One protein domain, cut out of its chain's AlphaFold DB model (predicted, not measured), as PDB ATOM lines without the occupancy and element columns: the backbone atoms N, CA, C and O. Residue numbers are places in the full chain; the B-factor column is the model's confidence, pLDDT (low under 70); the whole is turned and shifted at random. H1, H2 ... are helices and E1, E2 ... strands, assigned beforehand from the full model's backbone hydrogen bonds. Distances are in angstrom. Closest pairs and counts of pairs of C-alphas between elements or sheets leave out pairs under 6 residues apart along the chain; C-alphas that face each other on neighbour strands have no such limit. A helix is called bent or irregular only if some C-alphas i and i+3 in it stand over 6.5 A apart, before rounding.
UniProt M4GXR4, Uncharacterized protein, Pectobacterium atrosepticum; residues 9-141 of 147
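Overview. This is residues 9 to 141 of the 147 residues of an uncharacterized protein of Pectobacterium atrosepticum (UniProt M4GXR4). A strongly twisted sheet of five strands forms the core, with H1 over part of it at one end of the long axis and H2 and H3 making a perpendicular helix pair at the other. A small three-stranded sheet, E3 to E5, packs with E3 on the bent edge strand E8; the short helix H4 grazes this small sheet, and the short helix H5 sits near both sheets. The printed part has 133 residues, with five named helices and eight named strands in the order E1 E2 H1 E3 E4 E5 E6 H2 H3 E7 H4 H5 E8. The sheets, ordered E7 - E6 - E2 - E1 - E8 and E3 - E4 - E5, are antiparallel, and the class is mixed, helices and strands. The whole is compact, with a radius of gyration of the C-alphas of 15.4 A and spans of 44 by 31 by 27 A.

Along the chain. E1, residues 9 to 16, begins at C-alpha 9 (-100.036, 91.003, 26.768) and is 22.4 A long. E2, residues 23 to 31, is 25.9 A long, and H1, residues 34 to 46, 19.4 A. Then come E3, residues 48 to 52, E4, 55 to 59, E5, 64 to 66, and E6, 72 to 76. H2, residues 79 to 92, begins at (-105.761, 89.831, 56.170) and is 19.7 A long. H3 is residues 97 to 104, E7 111 to 113, H4 117 to 122 and H5 124 to 127. E8, residues 129 to 140, is 30.5 A long, bends by 66 degrees at residue 132 and ends at (-90.666, 88.719, 23.624).

Arrangement. E1 and E2 form a hairpin, with N 12 and O 27 3.0 A apart. E1 also pairs with E8, N 11 to O 135 at 2.8 A. E6 pairs with E2, N 24 to O 75 at 2.8 A, and with E7, N 113 to O 74 at 2.8 A. H1 is on this sheet at a height of 9.3 A, along the strands, its Ser 44 C-alpha 5.7 A from that of Gly 134 in E8. H3 lies over E1, on the opposite face from H5, which is over none of the strands. H2 and H3 touch, about perpendicular at 86 degrees, the C-alphas of Phe 85 and Pro 97 closest at 4.9 A. E3, E4 and E5 form a meander, each strand the antiparallel neighbour of the one before; N 50 and O 57 are 3.0 A apart, N 58 and O 65 2.9 A. The closest C-alphas of E3 and E8, those of Leu 49 and Phe 129, are 6.1 A apart. H4 only grazes the meander's sheet. In H3 and H4 every O i to N i+4 pair is within hydrogen-bond range; in H1 6 of 9 are, in H2 9 of 10, and H5 is too short for such a pair.

Size, cuts and confidence. The two C-alphas farthest apart, those of Asp 33 and Leu 91, are 44.8 A apart. The printed part has no cut and no long link. Mean pLDDT of the printed part is 83.1; residues 17 to 21, 32 to 44 and 138 to 141 are under 70.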
ATOM      1  N   GLU A   9     -99.080  91.451  25.765       80.75
ATOM      2  CA  GLU A   9    -100.036  91.003  26.768       80.75
ATOM      3  C   GLU A   9    -100.860  92.201  27.218       80.75
ATOM      4  O   GLU A   9    -100.324  93.220  27.660       80.75
ATOM      5  N   ASN A  10    -102.173  92.059  27.112       82.12
ATOM      6  CA  ASN A  10    -103.131  92.969  27.707       82.12
ATOM      7  C   ASN A  10    -103.609  92.339  29.014       82.12
ATOM      8  O   ASN A  10    -104.000  91.168  29.020       82.12
ATOM      9  N   ILE A  11    -103.558  93.102  30.103       86.81
ATOM     10  CA  ILE A  11    -104.016  92.667  31.420       86.81
ATOM     11  C   ILE A  11    -105.130  93.599  31.879       86.81
ATOM     12  O   ILE A  11    -104.877  94.775  32.136       86.81
ATOM     13  N   TRP A  12    -106.344  93.078  32.033       89.31
ATOM     14  CA  TRP A  12    -107.442  93.812  32.664       89.31
ATOM     15  C   TRP A  12    -107.629  93.349  34.095       89.31
ATOM     16  O   TRP A  12    -107.720  92.154  34.362       89.31
ATOM     17  N   ILE A  13    -107.696  94.306  35.010       89.50
ATOM     18  CA  ILE A  13    -107.807  94.060  36.438       89.50
ATOM     19  C   ILE A  13    -109.206  94.447  36.893       89.50
ATOM     20  O   ILE A  13    -109.601  95.612  36.803       89.50
ATOM     21  N   PHE A  14    -109.915  93.477  37.458       91.50
ATOM     22  CA  PHE A  14    -111.252  93.651  38.003       91.50
ATOM     23  C   PHE A  14    -111.274  93.388  39.509       91.50
ATOM     24  O   PHE A  14    -110.648  92.447  39.996       91.50
ATOM     25  N   SER A  15    -112.032  94.193  40.253       89.06
ATOM     26  CA  SER A  15    -112.402  93.906  41.647       89.06
ATOM     27  C   SER A  15    -113.749  93.208  41.707       89.06
ATOM     28  O   SER A  15    -114.626  93.446  40.880       89.06
ATOM     29  N   THR A  16    -113.936  92.389  42.737       87.62
ATOM     30  CA  THR A  16    -115.250  91.861  43.119       87.62
ATOM     31  C   THR A  16    -115.986  92.796  44.079       87.62
ATOM     32  O   THR A  16    -115.353  93.464  44.895       87.62
ATOM     33  N   ALA A  17    -117.321  92.781  44.060       66.88
ATOM     34  CA  ALA A  17    -118.151  93.715  44.831       66.88
ATOM     35  C   ALA A  17    -118.227  93.469  46.358       66.88
ATOM     36  O   ALA A  17    -118.689  94.347  47.085       66.88
ATOM     37  N   SER A  18    -117.821  92.300  46.872       64.88
ATOM     38  CA  SER A  18    -118.045  91.938  48.286       64.88
ATOM     39  C   SER A  18    -116.863  92.265  49.196       64.88
ATOM     40  O   SER A  18    -115.733  91.906  48.888       64.88
ATOM     41  N   ALA A  19    -117.141  92.865  50.360       60.50
ATOM     42  CA  ALA A  19    -116.144  93.387  51.294       60.50
ATOM     43  C   ALA A  19    -115.400  92.341  52.147       60.50
ATOM     44  O   ALA A  19    -114.370  92.681  52.722       60.50
ATOM     45  N   THR A  20    -115.897  91.108  52.261       60.41
ATOM     46  CA  THR A  20    -115.405  90.158  53.276       60.41
ATOM     47  C   THR A  20    -114.135  89.421  52.854       60.41
ATOM     48  O   THR A  20    -113.215  89.301  53.651       60.41
ATOM     49  N   ASP A  21    -114.055  89.004  51.590       62.72
ATOM     50  CA  ASP A  21    -112.942  88.203  51.060       62.72
ATOM     51  C   ASP A  21    -112.427  88.788  49.726       62.72
ATOM     52  O   ASP A  21    -111.980  88.055  48.849       62.72
ATOM     53  N   ARG A  22    -112.533  90.117  49.566       76.06
ATOM     54  CA  ARG A  22    -112.322  90.875  48.319       76.06
ATOM     55  C   ARG A  22    -111.244  90.254  47.411       76.06
ATOM     56  O   ARG A  22    -110.056  90.220  47.748       76.06
ATOM     57  N   LEU A  23    -111.683  89.776  46.247       88.75
ATOM     58  CA  LEU A  23    -110.832  89.192  45.219       88.75
ATOM     59  C   LEU A  23    -110.569  90.209  44.115       88.75
ATOM     60  O   LEU A  23    -111.397  91.067  43.791       88.75
ATOM     61  N   ARG A  24    -109.398  90.064  43.516       90.62
ATOM     62  CA  ARG A  24    -109.001  90.728  42.285       90.62
ATOM     63  C   ARG A  24    -108.848  89.663  41.204       90.62
ATOM     64  O   ARG A  24    -108.287  88.602  41.465       90.62
ATOM     65  N   ILE A  25    -109.335  89.944  40.004       93.00
ATOM     66  CA  ILE A  25    -109.204  89.059  38.847       93.00
ATOM     67  C   ILE A  25    -108.410  89.786  37.778       93.00
ATOM     68  O   ILE A  25    -108.828  90.843  37.311       93.00
ATOM     69  N   ASP A  26    -107.284  89.200  37.399       92.38
ATOM     70  CA  ASP A  26    -106.477  89.649  36.273       92.38
ATOM     71  C   ASP A  26    -106.848  88.799  35.061       92.38
ATOM     72  O   ASP A  26    -106.716  87.579  35.121       92.38
ATOM     73  N   ILE A  27    -107.311  89.411  33.974       91.50
ATOM     74  CA  ILE A  27    -107.561  88.739  32.695       91.50
ATOM     75  C   ILE A  27    -106.382  89.019  31.774       91.50
ATOM     76  O   ILE A  27    -106.113  90.173  31.462       91.50
ATOM     77  N   HIS A  28    -105.706  87.964  31.339       88.69
ATOM     78  CA  HIS A  28    -104.500  87.998  30.525       88.69
ATOM     79  C   HIS A  28    -104.825  87.588  29.088       88.69
ATOM     80  O   HIS A  28    -105.267  86.463  28.837       88.69
ATOM     81  N   TYR A  29    -104.571  88.479  28.129       82.50
ATOM     82  CA  TYR A  29    -104.794  88.197  26.713       82.50
ATOM     83  C   TYR A  29    -103.589  88.578  25.857       82.50
ATOM     84  O   TYR A  29    -103.213  89.747  25.749       82.50
ATOM     85  N   CYS A  30    -103.004  87.569  25.214       78.00
ATOM     86  CA  CYS A  30    -101.863  87.726  24.323       78.00
ATOM     87  C   CYS A  30    -102.316  88.043  22.891       78.00
ATOM     88  O   CYS A  30    -103.097  87.291  22.311       78.00
ATOM     89  N   GLN A  31    -101.788  89.115  22.300       70.94
ATOM     90  CA  GLN A  31    -102.037  89.512  20.913       70.94
ATOM     91  C   GLN A  31    -100.721  89.655  20.143       70.94
ATOM     92  O   GLN A  31     -99.749  90.236  20.629       70.94
ATOM     93  N   SER A  32    -100.704  89.137  18.915       66.50
ATOM     94  CA  SER A  32     -99.586  89.275  17.975       66.50
ATOM     95  C   SER A  32     -99.763  90.430  16.983       66.50
ATOM     96  O   SER A  32     -98.811  90.777  16.294       66.50
ATOM     97  N   ASP A  33    -100.963  91.014  16.893       62.03
ATOM     98  CA  ASP A  33    -101.303  92.061  15.922       62.03
ATOM     99  C   ASP A  33    -101.363  93.450  16.584       62.03
ATOM    100  O   ASP A  33    -102.116  93.683  17.533       62.03
ATOM    101  N   SER A  34    -100.565  94.382  16.064       58.00
ATOM    102  CA  SER A  34    -100.471  95.764  16.538       58.00
ATOM    103  C   SER A  34    -101.721  96.616  16.280       58.00
ATOM    104  O   SER A  34    -101.945  97.578  17.013       58.00
ATOM    105  N   GLU A  35    -102.544  96.304  15.272       55.50
ATOM    106  CA  GLU A  35    -103.755  97.093  14.978       55.50
ATOM    107  C   GLU A  35    -104.895  96.791  15.959       55.50
ATOM    108  O   GLU A  35    -105.614  97.702  16.385       55.50
ATOM    109  N   LEU A  36    -105.018  95.526  16.378       57.41
ATOM    110  CA  LEU A  36    -105.900  95.127  17.478       57.41
ATOM    111  C   LEU A  36    -105.460  95.774  18.798       57.41
ATOM    112  O   LEU A  36    -106.311  96.190  19.581       57.41
ATOM    113  N   LEU A  37    -104.150  95.951  19.001       61.75
ATOM    114  CA  LEU A  37    -103.589  96.593  20.190       61.75
ATOM    115  C   LEU A  37    -103.987  98.071  20.321       61.75
ATOM    116  O   LEU A  37    -104.358  98.521  21.400       61.75
ATOM    117  N   ALA A  38    -103.915  98.839  19.230       57.88
ATOM    118  CA  ALA A  38    -104.220 100.271  19.256       57.88
ATOM    119  C   ALA A  38    -105.707 100.549  19.544       57.88
ATOM    120  O   ALA A  38    -106.030 101.498  20.257       57.88
ATOM    121  N   LYS A  39    -106.607  99.698  19.030       62.03
ATOM    122  CA  LYS A  39    -108.045  99.749  19.347       62.03
ATOM    123  C   LYS A  39    -108.315  99.275  20.775       62.03
ATOM    124  O   LYS A  39    -108.994  99.969  21.527       62.03
ATOM    125  N   SER A  40    -107.671  98.174  21.175       61.12
ATOM    126  CA  SER A  40    -107.687  97.653  22.543       61.12
ATOM    127  C   SER A  40    -107.256  98.712  23.561       61.12
ATOM    128  O   SER A  40    -107.917  98.859  24.577       61.12
ATOM    129  N   LEU A  41    -106.227  99.523  23.292       63.66
ATOM    130  CA  LEU A  41    -105.759 100.598  24.182       63.66
ATOM    131  C   LEU A  41    -106.828 101.639  24.518       63.66
ATOM    132  O   LEU A  41    -106.984 102.004  25.683       63.66
ATOM    133  N   VAL A  42    -107.561 102.112  23.512       65.56
ATOM    134  CA  VAL A  42    -108.603 103.132  23.701       65.56
ATOM    135  C   VAL A  42    -109.830 102.535  24.389       65.56
ATOM    136  O   VAL A  42    -110.428 103.169  25.256       65.56
ATOM    137  N   GLU A  43    -110.184 101.300  24.037       68.25
ATOM    138  CA  GLU A  43    -111.404 100.640  24.510       68.25
ATOM    139  C   GLU A  43    -111.213  99.909  25.851       68.25
ATOM    140  O   GLU A  43    -112.169  99.687  26.588       68.25
ATOM    141  N   SER A  44    -109.969  99.621  26.245       68.44
ATOM    142  CA  SER A  44    -109.641  98.930  27.501       68.44
ATOM    143  C   SER A  44    -109.989  99.716  28.752       68.44
ATOM    144  O   SER A  44    -110.202  99.114  29.801       68.44
ATOM    145  N   ALA A  45    -110.088 101.042  28.655       70.75
ATOM    146  CA  ALA A  45    -110.583 101.875  29.748       70.75
ATOM    147  C   ALA A  45    -112.082 101.653  30.038       70.75
ATOM    148  O   ALA A  45    -112.575 102.109  31.067       70.75
ATOM    149  N   GLN A  46    -112.804 100.972  29.143       80.44
ATOM    150  CA  GLN A  46    -114.238 100.684  29.253       80.44
ATOM    151  C   GLN A  46    -114.536  99.177  29.270       80.44
ATOM    152  O   GLN A  46    -115.687  98.771  29.107       80.44
ATOM    153  N   ALA A  47    -113.511  98.348  29.482       89.00
ATOM    154  CA  ALA A  47    -113.669  96.905  29.512       89.00
ATOM    155  C   ALA A  47    -114.656  96.460  30.603       89.00
ATOM    156  O   ALA A  47    -114.635  96.950  31.733       89.00
ATOM    157  N   SER A  48    -115.502  95.495  30.266       92.38
ATOM    158  CA  SER A  48    -116.496  94.911  31.161       92.38
ATOM    159  C   SER A  48    -116.305  93.403  31.242       92.38
ATOM    160  O   SER A  48    -116.007  92.748  30.248       92.38
ATOM    161  N   LEU A  49    -116.492  92.845  32.435       95.00
ATOM    162  CA  LEU A  49    -116.397  91.410  32.688       95.00
ATOM    163  C   LEU A  49    -117.753  90.921  33.201       95.00
ATOM    164  O   LEU A  49    -118.294  91.512  34.137       95.00
ATOM    165  N   TYR A  50    -118.322  89.879  32.593       95.19
ATOM    166  CA  TYR A  50    -119.644  89.369  32.975       95.19
ATOM    167  C   TYR A  50    -119.859  87.898  32.615       95.19
ATOM    168  O   TYR A  50    -119.180  87.330  31.764       95.19
ATOM    169  N   TRP A  51    -120.847  87.286  33.266       95.62
ATOM    170  CA  TRP A  51    -121.251  85.904  33.020       95.62
ATOM    171  C   TRP A  51    -122.385  85.809  32.002       95.62
ATOM    172  O   TRP A  51    -123.354  86.566  32.073       95.62
ATOM    173  N   VAL A  52    -122.315  84.814  31.118       95.19
ATOM    174  CA  VAL A  52    -123.420  84.376  30.256       95.19
ATOM    175  C   VAL A  52    -123.533  82.859  30.346       95.19
ATOM    176  O   VAL A  52    -122.637  82.144  29.914       95.19
ATOM    177  N   ASN A  53    -124.648  82.369  30.889       86.44
ATOM    178  CA  ASN A  53    -125.000  80.944  30.961       86.44
ATOM    179  C   ASN A  53    -123.973  79.994  31.609       86.44
ATOM    180  O   ASN A  53    -124.187  78.803  31.462       86.44
ATOM    181  N   ASP A  54    -122.991  80.509  32.370       89.69
ATOM    182  CA  ASP A  54    -121.839  79.834  33.034       89.69
ATOM    183  C   ASP A  54    -120.453  80.154  32.446       89.69
ATOM    184  O   ASP A  54    -119.434  79.898  33.088       89.69
ATOM    185  N   ALA A  55    -120.404  80.800  31.283       93.81
ATOM    186  CA  ALA A  55    -119.169  81.257  30.664       93.81
ATOM    187  C   ALA A  55    -118.871  82.717  31.026       93.81
ATOM    188  O   ALA A  55    -119.770  83.562  31.080       93.81
ATOM    189  N   LEU A  56    -117.597  83.015  31.276       95.81
ATOM    190  CA  LEU A  56    -117.114  84.360  31.574       95.81
ATOM    191  C   LEU A  56    -116.699  85.054  30.277       95.81
ATOM    192  O   LEU A  56    -115.950  84.485  29.483       95.81
ATOM    193  N   PHE A  57    -117.155  86.283  30.076       94.75
ATOM    194  CA  PHE A  57    -116.854  87.081  28.894       94.75
ATOM    195  C   PHE A  57    -116.209  88.404  29.278       94.75
ATOM    196  O   PHE A  57    -116.684  89.100  30.176       94.75
ATOM    197  N   LEU A  58    -115.140  88.738  28.559       92.81
ATOM    198  CA  LEU A  58    -114.511  90.047  28.558       92.81
ATOM    199  C   LEU A  58    -115.002  90.817  27.331       92.81
ATOM    200  O   LEU A  58    -114.723  90.436  26.196       92.81
ATOM    201  N   ASP A  59    -115.699  91.915  27.567       90.88
ATOM    202  CA  ASP A  59    -116.141  92.846  26.539       90.88
ATOM    203  C   ASP A  59    -115.249  94.083  26.558       90.88
ATOM    204  O   ASP A  59    -115.139  94.767  27.575       90.88
ATOM    205  N   VAL A  60    -114.588  94.348  25.438       85.50
ATOM    206  CA  VAL A  60    -113.722  95.513  25.221       85.50
ATOM    207  C   VAL A  60    -114.312  96.415  24.138       85.50
ATOM    208  O   VAL A  60    -113.586  96.976  23.330       85.50
ATOM    209  N   GLY A  61    -115.641  96.527  24.071       79.94
ATOM    210  CA  GLY A  61    -116.360  97.408  23.153       79.94
ATOM    211  C   GLY A  61    -116.481  96.820  21.751       79.94
ATOM    212  O   GLY A  61    -117.560  96.400  21.338       79.94
ATOM    213  N   SER A  62    -115.383  96.785  20.993       76.12
ATOM    214  CA  SER A  62    -115.404  96.245  19.626       76.12
ATOM    215  C   SER A  62    -115.350  94.713  19.569       76.12
ATOM    216  O   SER A  62    -115.671  94.128  18.534       76.12
ATOM    217  N   HIS A  63    -114.961  94.059  20.669       79.56
ATOM    218  CA  HIS A  63    -114.810  92.608  20.757       79.56
ATOM    219  C   HIS A  63    -115.378  92.084  22.074       79.56
ATOM    220  O   HIS A  63    -115.146  92.660  23.134       79.56
ATOM    221  N   CYS A  64    -116.044  90.935  21.999       87.12
ATOM    222  CA  CYS A  64    -116.431  90.143  23.159       87.12
ATOM    223  C   CYS A  64    -115.675  88.812  23.107       87.12
ATOM    224  O   CYS A  64    -115.760  88.074  22.122       87.12
ATOM    225  N   ILE A  65    -114.881  88.544  24.141       87.69
ATOM    226  CA  ILE A  65    -113.902  87.462  24.190       87.69
ATOM    227  C   ILE A  65    -114.300  86.499  25.314       87.69
ATOM    228  O   ILE A  65    -114.420  86.931  26.462       87.69
ATOM    229  N   PRO A  66    -114.484  85.195  25.038       91.94
ATOM    230  CA  PRO A  66    -114.666  84.217  26.102       91.94
ATOM    231  C   PRO A  66    -113.367  84.072  26.905       91.94
ATOM    232  O   PRO A  66    -112.292  83.858  26.340       91.94
ATOM    233  N   VAL A  67    -113.462  84.170  28.230       91.94
ATOM    234  CA  VAL A  67    -112.338  83.951  29.142       91.94
ATOM    235  C   VAL A  67    -112.169  82.450  29.350       91.94
ATOM    236  O   VAL A  67    -113.027  81.781  29.926       91.94
ATOM    237  N   LEU A  68    -111.051  81.922  28.858       89.38
ATOM    238  CA  LEU A  68    -110.708  80.508  28.959       89.38
ATOM    239  C   LEU A  68    -109.860  80.222  30.203       89.38
ATOM    240  O   LEU A  68    -109.248  81.115  30.793       89.38
ATOM    241  N   GLU A  69    -109.780  78.943  30.566       87.50
ATOM    242  CA  GLU A  69    -108.832  78.471  31.575       87.50
ATOM    243  C   GLU A  69    -107.400  78.878  31.212       87.50
ATOM    244  O   GLU A  69    -106.956  78.712  30.075       87.50
ATOM    245  N   GLY A  70    -106.671  79.423  32.188       84.38
ATOM    246  CA  GLY A  70    -105.310  79.930  31.990       84.38
ATOM    247  C   GLY A  70    -105.219  81.345  31.408       84.38
ATOM    248  O   GLY A  70    -104.126  81.902  31.377       84.38
ATOM    249  N   CYS A  71    -106.338  81.963  31.013       88.25
ATOM    250  CA  CYS A  71    -106.391  83.377  30.621       88.25
ATOM    251  C   CYS A  71    -106.692  84.312  31.798       88.25
ATOM    252  O   CYS A  71    -106.943  85.495  31.586       88.25
ATOM    253  N   PHE A  72    -106.709  83.815  33.035       92.75
ATOM    254  CA  PHE A  72    -106.941  84.652  34.202       92.75
ATOM    255  C   PHE A  72    -106.158  84.194  35.428       92.75
ATOM    256  O   PHE A  72    -105.771  83.032  35.554       92.75
ATOM    257  N   VAL A  73    -105.958  85.130  36.351       93.00
ATOM    258  CA  VAL A  73    -105.371  84.894  37.667       93.00
ATOM    259  C   VAL A  73    -106.275  85.519  38.717       93.00
ATOM    260  O   VAL A  73    -106.577  86.710  38.663       93.00
ATOM    261  N   VAL A  74    -106.685  84.724  39.704       92.88
ATOM    262  CA  VAL A  74    -107.392  85.236  40.880       92.88
ATOM    263  C   VAL A  74    -106.367  85.579  41.947       92.88
ATOM    264  O   VAL A  74    -105.500  84.770  42.285       92.88
ATOM    265  N   ARG A  75    -106.466  86.785  42.496       92.44
ATOM    266  CA  ARG A  75    -105.640  87.255  43.599       92.44
ATOM    267  C   ARG A  75    -106.503  87.591  44.797       92.44
ATOM    268  O   ARG A  75    -107.535  88.247  44.676       92.44
ATOM    269  N   GLN A  76    -106.033  87.184  45.962       90.38
ATOM    270  CA  GLN A  76    -106.630  87.518  47.242       90.38
ATOM    271  C   GLN A  76    -105.667  88.392  48.032       90.38
ATOM    272  O   GLN A  76    -104.460  88.144  48.041       90.38
ATOM    273  N   LEU A  77    -106.208  89.400  48.709       88.25
ATOM    274  CA  LEU A  77    -105.458  90.195  49.669       88.25
ATOM    275  C   LEU A  77    -105.514  89.498  51.040       88.25
ATOM    276  O   LEU A  77    -106.589  89.434  51.637       88.25
ATOM    277  N   PRO A  78    -104.399  88.969  51.573       86.94
ATOM    278  CA  PRO A  78    -104.384  88.359  52.896       86.94
ATOM    279  C   PRO A  78    -104.726  89.386  53.979       86.94
ATOM    280  O   PRO A  78    -104.359  90.559  53.883       86.94
ATOM    281  N   SER A  79    -105.344  88.939  55.076       84.38
ATOM    282  CA  SER A  79    -105.761  89.831  56.170       84.38
ATOM    283  C   SER A  79    -104.599  90.609  56.802       84.38
ATOM    284  O   SER A  79    -104.789  91.715  57.302       84.38
ATOM    285  N   THR A  80    -103.383  90.052  56.793       84.56
ATOM    286  CA  THR A  80    -102.174  90.742  57.270       84.56
ATOM    287  C   THR A  80    -101.823  91.941  56.396       84.56
ATOM    288  O   THR A  80    -101.532  93.010  56.929       84.56
ATOM    289  N   SER A  81    -101.895  91.783  55.072       87.81
ATOM    290  CA  SER A  81    -101.675  92.864  54.109       87.81
ATOM    291  C   SER A  81    -102.792  93.903  54.202       87.81
ATOM    292  O   SER A  81    -102.508  95.099  54.229       87.81
ATOM    293  N   LEU A  82    -104.050  93.459  54.339       87.06
ATOM    294  CA  LEU A  82    -105.219  94.334  54.456       87.06
ATOM    295  C   LEU A  82    -105.090  95.332  55.618       87.06
ATOM    296  O   LEU A  82    -105.277  96.524  55.403       87.06
ATOM    297  N   LYS A  83    -104.671  94.886  56.811       88.50
ATOM    298  CA  LYS A  83    -104.479  95.770  57.982       88.50
ATOM    299  C   LYS A  83    -103.522  96.931  57.724       88.50
ATOM    300  O   LYS A  83    -103.691  98.021  58.269       88.50
ATOM    301  N   ARG A  84    -102.496  96.708  56.900       89.56
ATOM    302  CA  ARG A  84    -101.552  97.764  56.526       89.56
ATOM    303  C   ARG A  84    -102.231  98.819  55.654       89.56
ATOM    304  O   ARG A  84    -102.014 100.006  55.880       89.56
ATOM    305  N   PHE A  85    -103.067  98.401  54.707       89.19
ATOM    306  CA  PHE A  85    -103.826  99.327  53.864       89.19
ATOM    307  C   PHE A  85    -104.969 100.011  54.615       89.19
ATOM    308  O   PHE A  85    -105.265 101.163  54.330       89.19
ATOM    309  N   GLU A  86    -105.568  99.363  55.618       90.12
ATOM    310  CA  GLU A  86    -106.530 100.008  56.523       90.12
ATOM    311  C   GLU A  86    -105.880 101.175  57.273       90.12
ATOM    312  O   GLU A  86    -106.438 102.273  57.328       90.12
ATOM    313  N   LEU A  87    -104.667 100.966  57.796       90.31
ATOM    314  CA  LEU A  87    -103.896 102.024  58.446       90.31
ATOM    315  C   LEU A  87    -103.515 103.139  57.464       90.31
ATOM    316  O   LEU A  87    -103.664 104.314  57.797       90.31
ATOM    317  N   ALA A  88    -103.040 102.789  56.267       88.44
ATOM    318  CA  ALA A  88    -102.698 103.772  55.242       88.44
ATOM    319  C   ALA A  88    -103.926 104.603  54.829       88.44
ATOM    320  O   ALA A  88    -103.862 105.831  54.838       88.44
ATOM    321  N   CYS A  89    -105.077 103.963  54.602       90.19
ATOM    322  CA  CYS A  89    -106.333 104.658  54.320       90.19
ATOM    323  C   CYS A  89    -106.744 105.604  55.444       90.19
ATOM    324  O   CYS A  89    -107.138 106.736  55.171       90.19
ATOM    325  N   PHE A  90    -106.612 105.181  56.704       90.69
ATOM    326  CA  PHE A  90    -106.890 106.044  57.849       90.69
ATOM    327  C   PHE A  90    -105.998 107.297  57.857       90.69
ATOM    328  O   PHE A  90    -106.495 108.405  58.064       90.69
ATOM    329  N   LEU A  91    -104.696 107.138  57.601       91.75
ATOM    330  CA  LEU A  91    -103.738 108.248  57.574       91.75
ATOM    331  C   LEU A  91    -103.981 109.199  56.392       91.75
ATOM    332  O   LEU A  91    -103.901 110.417  56.553       91.75
ATOM    333  N   GLU A  92    -104.317 108.651  55.226       90.38
ATOM    334  CA  GLU A  92    -104.543 109.402  53.985       90.38
ATOM    335  C   GLU A  92    -105.988 109.891  53.815       90.38
ATOM    336  O   GLU A  92    -106.298 110.573  52.840       90.38
ATOM    337  N   LYS A  93    -106.875 109.590  54.775       88.56
ATOM    338  CA  LYS A  93    -108.317 109.898  54.730       88.56
ATOM    339  C   LYS A  93    -109.014 109.321  53.489       88.56
ATOM    340  O   LYS A  93    -109.940 109.929  52.953       88.56
ATOM    341  N   GLN A  94    -108.572 108.145  53.059       84.25
ATOM    342  CA  GLN A  94    -109.190 107.357  51.996       84.25
ATOM    343  C   GLN A  94    -110.232 106.399  52.585       84.25
ATOM    344  O   GLN A  94    -110.172 106.041  53.763       84.25
ATOM    345  N   SER A  95    -111.211 105.994  51.775       83.00
ATOM    346  CA  SER A  95    -112.355 105.196  52.234       83.00
ATOM    347  C   SER A  95    -112.240 103.696  51.958       83.00
ATOM    348  O   SER A  95    -112.918 102.919  52.631       83.00
ATOM    349  N   ASP A  96    -111.408 103.275  50.999       85.38
ATOM    350  CA  ASP A  96    -111.345 101.879  50.556       85.38
ATOM    351  C   ASP A  96    -109.911 101.305  50.605       85.38
ATOM    352  O   ASP A  96    -109.140 101.450  49.649       85.38
ATOM    353  N   PRO A  97    -109.561 100.594  51.696       85.19
ATOM    354  CA  PRO A  97    -108.282  99.896  51.859       85.19
ATOM    355  C   PRO A  97    -107.962  98.905  50.750       85.19
ATOM    356  O   PRO A  97    -106.796  98.663  50.450       85.19
ATOM    357  N   PHE A  98    -108.977  98.308  50.139       84.06
ATOM    358  CA  PHE A  98    -108.766  97.327  49.093       84.06
ATOM    359  C   PHE A  98    -108.501  97.978  47.746       84.06
ATOM    360  O   PHE A  98    -107.618  97.518  47.029       84.06
ATOM    361  N   LEU A  99    -109.204  99.065  47.415       81.00
ATOM    362  CA  LEU A  99    -108.860  99.849  46.230       81.00
ATOM    363  C   LEU A  99    -107.429 100.389  46.353       81.00
ATOM    364  O   LEU A  99    -106.627 100.196  45.443       81.00
ATOM    365  N   MET A 100    -107.072 100.923  47.526       85.19
ATOM    366  CA  MET A 100    -105.702 101.345  47.816       85.19
ATOM    367  C   MET A 100    -104.702 100.190  47.667       85.19
ATOM    368  O   MET A 100    -103.634 100.370  47.088       85.19
ATOM    369  N   ALA A 101    -105.038  98.985  48.135       87.00
ATOM    370  CA  ALA A 101    -104.191  97.812  47.948       87.00
ATOM    371  C   ALA A 101    -104.007  97.435  46.476       87.00
ATOM    372  O   ALA A 101    -102.969  96.887  46.108       87.00
ATOM    373  N   ILE A 102    -105.006  97.666  45.624       81.31
ATOM    374  CA  ILE A 102    -104.897  97.351  44.198       81.31
ATOM    375  C   ILE A 102    -104.041  98.388  43.481       81.31
ATOM    376  O   ILE A 102    -103.214  98.014  42.652       81.31
ATOM    377  N   GLU A 103    -104.218  99.661  43.822       80.06
ATOM    378  CA  GLU A 103    -103.487 100.773  43.217       80.06
ATOM    379  C   GLU A 103    -102.028 100.847  43.684       80.06
ATOM    380  O   GLU A 103    -101.142 101.175  42.898       80.06
ATOM    381  N   GLN A 104    -101.770 100.541  44.958       82.12
ATOM    382  CA  GLN A 104    -100.469 100.761  45.600       82.12
ATOM    383  C   GLN A 104     -99.799  99.480  46.099       82.12
ATOM    384  O   GLN A 104     -98.643  99.513  46.524       82.12
ATOM    385  N   GLY A 105    -100.506  98.350  46.100       79.38
ATOM    386  CA  GLY A 105     -99.961  97.110  46.625       79.38
ATOM    387  C   GLY A 105     -98.862  96.533  45.755       79.38
ATOM    388  O   GLY A 105     -98.927  96.507  44.526       79.38
ATOM    389  N   HIS A 106     -97.839  96.024  46.424       79.00
ATOM    390  CA  HIS A 106     -96.753  95.306  45.792       79.00
ATOM    391  C   HIS A 106     -97.184  93.877  45.459       79.00
ATOM    392  O   HIS A 106     -98.134  93.332  46.020       79.00
ATOM    393  N   PHE A 107     -96.451  93.224  44.557       72.25
ATOM    394  CA  PHE A 107     -96.774  91.865  44.112       72.25
ATOM    395  C   PHE A 107     -96.881  90.853  45.268       72.25
ATOM    396  O   PHE A 107     -97.738  89.979  45.243       72.25
ATOM    397  N   ASN A 108     -96.043  90.994  46.297       79.62
ATOM    398  CA  ASN A 108     -96.013  90.134  47.483       79.62
ATOM    399  C   ASN A 108     -97.157  90.387  48.477       79.62
ATOM    400  O   ASN A 108     -97.347  89.582  49.387       79.62
ATOM    401  N   ASP A 109     -97.917  91.468  48.313       85.00
ATOM    402  CA  ASP A 109     -99.095  91.723  49.138       85.00
ATOM    403  C   ASP A 109    -100.281  90.853  48.729       85.00
ATOM    404  O   ASP A 109    -101.203  90.682  49.522       85.00
ATOM    405  N   TRP A 110    -100.242  90.292  47.519       88.38
ATOM    406  CA  TRP A 110    -101.322  89.539  46.899       88.38
ATOM    407  C   TRP A 110    -100.972  88.057  46.797       88.38
ATOM    408  O   TRP A 110     -99.906  87.685  46.313       88.38
ATOM    409  N   HIS A 111    -101.900  87.194  47.208       90.44
ATOM    410  CA  HIS A 111    -101.757  85.751  47.063       90.44
ATOM    411  C   HIS A 111    -102.531  85.249  45.847       90.44
ATOM    412  O   HIS A 111    -103.719  85.537  45.704       90.44
ATOM    413  N   THR A 112    -101.875  84.473  44.984       91.06
ATOM    414  CA  THR A 112    -102.545  83.823  43.856       91.06
ATOM    415  C   THR A 112    -103.394  82.659  44.348       91.06
ATOM    416  O   THR A 112    -102.874  81.695  44.905       91.06
ATOM    417  N   VAL A 113    -104.693  82.720  44.074       90.62
ATOM    418  CA  VAL A 113    -105.638  81.635  44.328       90.62
ATOM    419  C   VAL A 113    -105.868  80.899  43.014       90.62
ATOM    420  O   VAL A 113    -106.255  81.493  42.009       90.62
ATOM    421  N   ARG A 114    -105.603  79.592  43.000       88.50
ATOM    422  CA  ARG A 114    -105.911  78.757  41.836       88.50
ATOM    423  C   ARG A 114    -107.402  78.455  41.838       88.50
ATOM    424  O   ARG A 114    -107.889  77.845  42.784       88.50
ATOM    425  N   MET A 115    -108.093  78.885  40.790       90.88
ATOM    426  CA  MET A 115    -109.503  78.593  40.559       90.88
ATOM    427  C   MET A 115    -109.708  78.308  39.078       90.88
ATOM    428  O   MET A 115    -109.119  78.978  38.234       90.88
ATOM    429  N   THR A 116    -110.555  77.335  38.788       92.19
ATOM    430  CA  THR A 116    -111.149  77.112  37.466       92.19
ATOM    431  C   THR A 116    -112.257  78.131  37.201       92.19
ATOM    432  O   THR A 116    -112.818  78.713  38.135       92.19
ATOM    433  N   VAL A 117    -112.646  78.316  35.940       92.00
ATOM    434  CA  VAL A 117    -113.808  79.128  35.545       92.00
ATOM    435  C   VAL A 117    -115.074  78.611  36.234       92.00
ATOM    436  O   VAL A 117    -115.877  79.400  36.721       92.00
ATOM    437  N   ALA A 118    -115.228  77.290  36.358       92.56
ATOM    438  CA  ALA A 118    -116.378  76.684  37.028       92.56
ATOM    439  C   ALA A 118    -116.415  76.976  38.541       92.56
ATOM    440  O   ALA A 118    -117.490  77.191  39.106       92.56
ATOM    441  N   GLU A 119    -115.262  76.978  39.216       93.06
ATOM    442  CA  GLU A 119    -115.166  77.379  40.627       93.06
ATOM    443  C   GLU A 119    -115.435  78.872  40.794       93.06
ATOM    444  O   GLU A 119    -116.165  79.262  41.707       93.06
ATOM    445  N   LEU A 120    -114.905  79.693  39.887       92.00
ATOM    446  CA  LEU A 120    -115.133  81.130  39.858       92.00
ATOM    447  C   LEU A 120    -116.625  81.454  39.680       92.00
ATOM    448  O   LEU A 120    -117.168  82.248  40.441       92.00
ATOM    449  N   TYR A 121    -117.307  80.776  38.751       92.56
ATOM    450  CA  TYR A 121    -118.742  80.936  38.501       92.56
ATOM    451  C   TYR A 121    -119.595  80.638  39.736       92.56
ATOM    452  O   TYR A 121    -120.580  81.321  40.002       92.56
ATOM    453  N   ARG A 122    -119.220  79.627  40.527       92.06
ATOM    454  CA  ARG A 122    -119.948  79.266  41.755       92.06
ATOM    455  C   ARG A 122    -119.593  80.161  42.941       92.06
ATOM    456  O   ARG A 122    -120.278  80.104  43.962       92.06
ATOM    457  N   HIS A 123    -118.529  80.956  42.844       89.50
ATOM    458  CA  HIS A 123    -118.040  81.750  43.957       89.50
ATOM    459  C   HIS A 123    -118.939  82.986  44.180       89.50
ATOM    460  O   HIS A 123    -119.056  83.820  43.277       89.50
ATOM    461  N   PRO A 124    -119.535  83.191  45.376       87.75
ATOM    462  CA  PRO A 124    -120.507  84.271  45.604       87.75
ATOM    463  C   PRO A 124    -119.969  85.684  45.349       87.75
ATOM    464  O   PRO A 124    -120.707  86.579  44.953       87.75
ATOM    465  N   MET A 125    -118.673  85.900  45.568       87.62
ATOM    466  CA  MET A 125    -118.042  87.197  45.303       87.62
ATOM    467  C   MET A 125    -117.761  87.457  43.826       87.62
ATOM    468  O   MET A 125    -117.670  88.607  43.415       87.62
ATOM    469  N   CYS A 126    -117.628  86.409  43.019       89.50
ATOM    470  CA  CYS A 126    -117.248  86.525  41.619       89.50
ATOM    471  C   CYS A 126    -118.477  86.632  40.717       89.50
ATOM    472  O   CYS A 126    -118.439  86.175  39.588       89.50
ATOM    473  N   GLN A 127    -119.576  87.207  41.210       89.25
ATOM    474  CA  GLN A 127    -120.812  87.379  40.437       89.25
ATOM    475  C   GLN A 127    -120.874  88.732  39.724       89.25
ATOM    476  O   GLN A 127    -121.580  88.881  38.733       89.25
ATOM    477  N   SER A 128    -120.133  89.718  40.225       89.75
ATOM    478  CA  SER A 128    -120.092  91.071  39.678       89.75
ATOM    479  C   SER A 128    -118.685  91.631  39.777       89.75
ATOM    480  O   SER A 128    -118.014  91.453  40.802       89.75
ATOM    481  N   PHE A 129    -118.289  92.360  38.743       91.38
ATOM    482  CA  PHE A 129    -116.935  92.846  38.566       91.38
ATOM    483  C   PHE A 129    -116.934  94.343  38.287       91.38
ATOM    484  O   PHE A 129    -117.770  94.836  37.532       91.38
ATOM    485  N   SER A 130    -115.965  95.043  38.863       89.44
ATOM    486  CA  SER A 130    -115.708  96.454  38.582       89.44
ATOM    487  C   SER A 130    -114.310  96.591  38.007       89.44
ATOM    488  O   SER A 130    -113.344  96.143  38.632       89.44
ATOM    489  N   LEU A 131    -114.199  97.193  36.821       89.00
ATOM    490  CA  LEU A 131    -112.906  97.486  36.210       89.00
ATOM    491  C   LEU A 131    -112.122  98.449  37.103       89.00
ATOM    492  O   LEU A 131    -112.673  99.422  37.615       89.00
ATOM    493  N   ILE A 132    -110.834  98.170  37.264       83.81
ATOM    494  CA  ILE A 132    -109.907  99.019  38.012       83.81
ATOM    495  C   ILE A 132    -108.872  99.608  37.069       83.81
ATOM    496  O   ILE A 132    -108.644 100.814  37.069       83.81
ATOM    497  N   ALA A 133    -108.248  98.756  36.256       81.62
ATOM    498  CA  ALA A 133    -107.213  99.169  35.324       81.62
ATOM    499  C   ALA A 133    -107.095  98.201  34.144       81.62
ATOM    500  O   ALA A 133    -107.369  97.008  34.269       81.62
ATOM    501  N   GLY A 134    -106.630  98.729  33.014       78.31
ATOM    502  CA  GLY A 134    -106.114  97.961  31.886       78.31
ATOM    503  C   GLY A 134    -104.640  98.302  31.679       78.31
ATOM    504  O   GLY A 134    -104.284  99.478  31.585       78.31
ATOM    505  N   HIS A 135    -103.780  97.289  31.632       76.62
ATOM    506  CA  HIS A 135    -102.345  97.427  31.400       76.62
ATOM    507  C   HIS A 135    -101.918  96.708  30.125       76.62
ATOM    508  O   HIS A 135    -102.506  95.706  29.727       76.62
ATOM    509  N   PHE A 136    -100.851  97.218  29.518       73.31
ATOM    510  CA  PHE A 136    -100.313  96.738  28.253       73.31
ATOM    511  C   PHE A 136     -98.824  96.485  28.424       73.31
ATOM    512  O   PHE A 136     -98.062  97.404  28.732       73.31
ATOM    513  N   HIS A 137     -98.408  95.243  28.216       72.62
ATOM    514  CA  HIS A 137     -97.022  94.825  28.348       72.62
ATOM    515  C   HIS A 137     -96.530  94.245  27.026       72.62
ATOM    516  O   HIS A 137     -97.117  93.310  26.489       72.62
ATOM    517  N   LEU A 138     -95.428  94.780  26.496       68.62
ATOM    518  CA  LEU A 138     -94.707  94.129  25.406       68.62
ATOM    519  C   LEU A 138     -93.723  93.134  25.996       68.62
ATOM    520  O   LEU A 138     -92.846  93.519  26.770       68.62
ATOM    521  N   PHE A 139     -93.807  91.882  25.571       67.12
ATOM    522  CA  PHE A 139     -92.814  90.880  25.910       67.12
ATOM    523  C   PHE A 139     -92.367  90.133  24.654       67.12
ATOM    524  O   PHE A 139     -93.056  90.051  23.638       67.12
ATOM    525  N   ARG A 140     -91.147  89.608  24.682       56.84
ATOM    526  CA  ARG A 140     -90.666  88.719  23.624       56.84
ATOM    527  C   ARG A 140     -90.902  87.300  24.107       56.84
ATOM    528  O   ARG A 140     -90.394  86.943  25.165       56.84
ATOM    529  N   ARG A 141     -91.657  86.495  23.354       56.56
ATOM    530  CA  ARG A 141     -91.667  85.046  23.578       56.56
ATOM    531  C   ARG A 141     -90.289  84.519  23.179       56.56
ATOM    532  O   ARG A 141     -90.050  84.269  22.003       56.56
TER     533      ARG A 141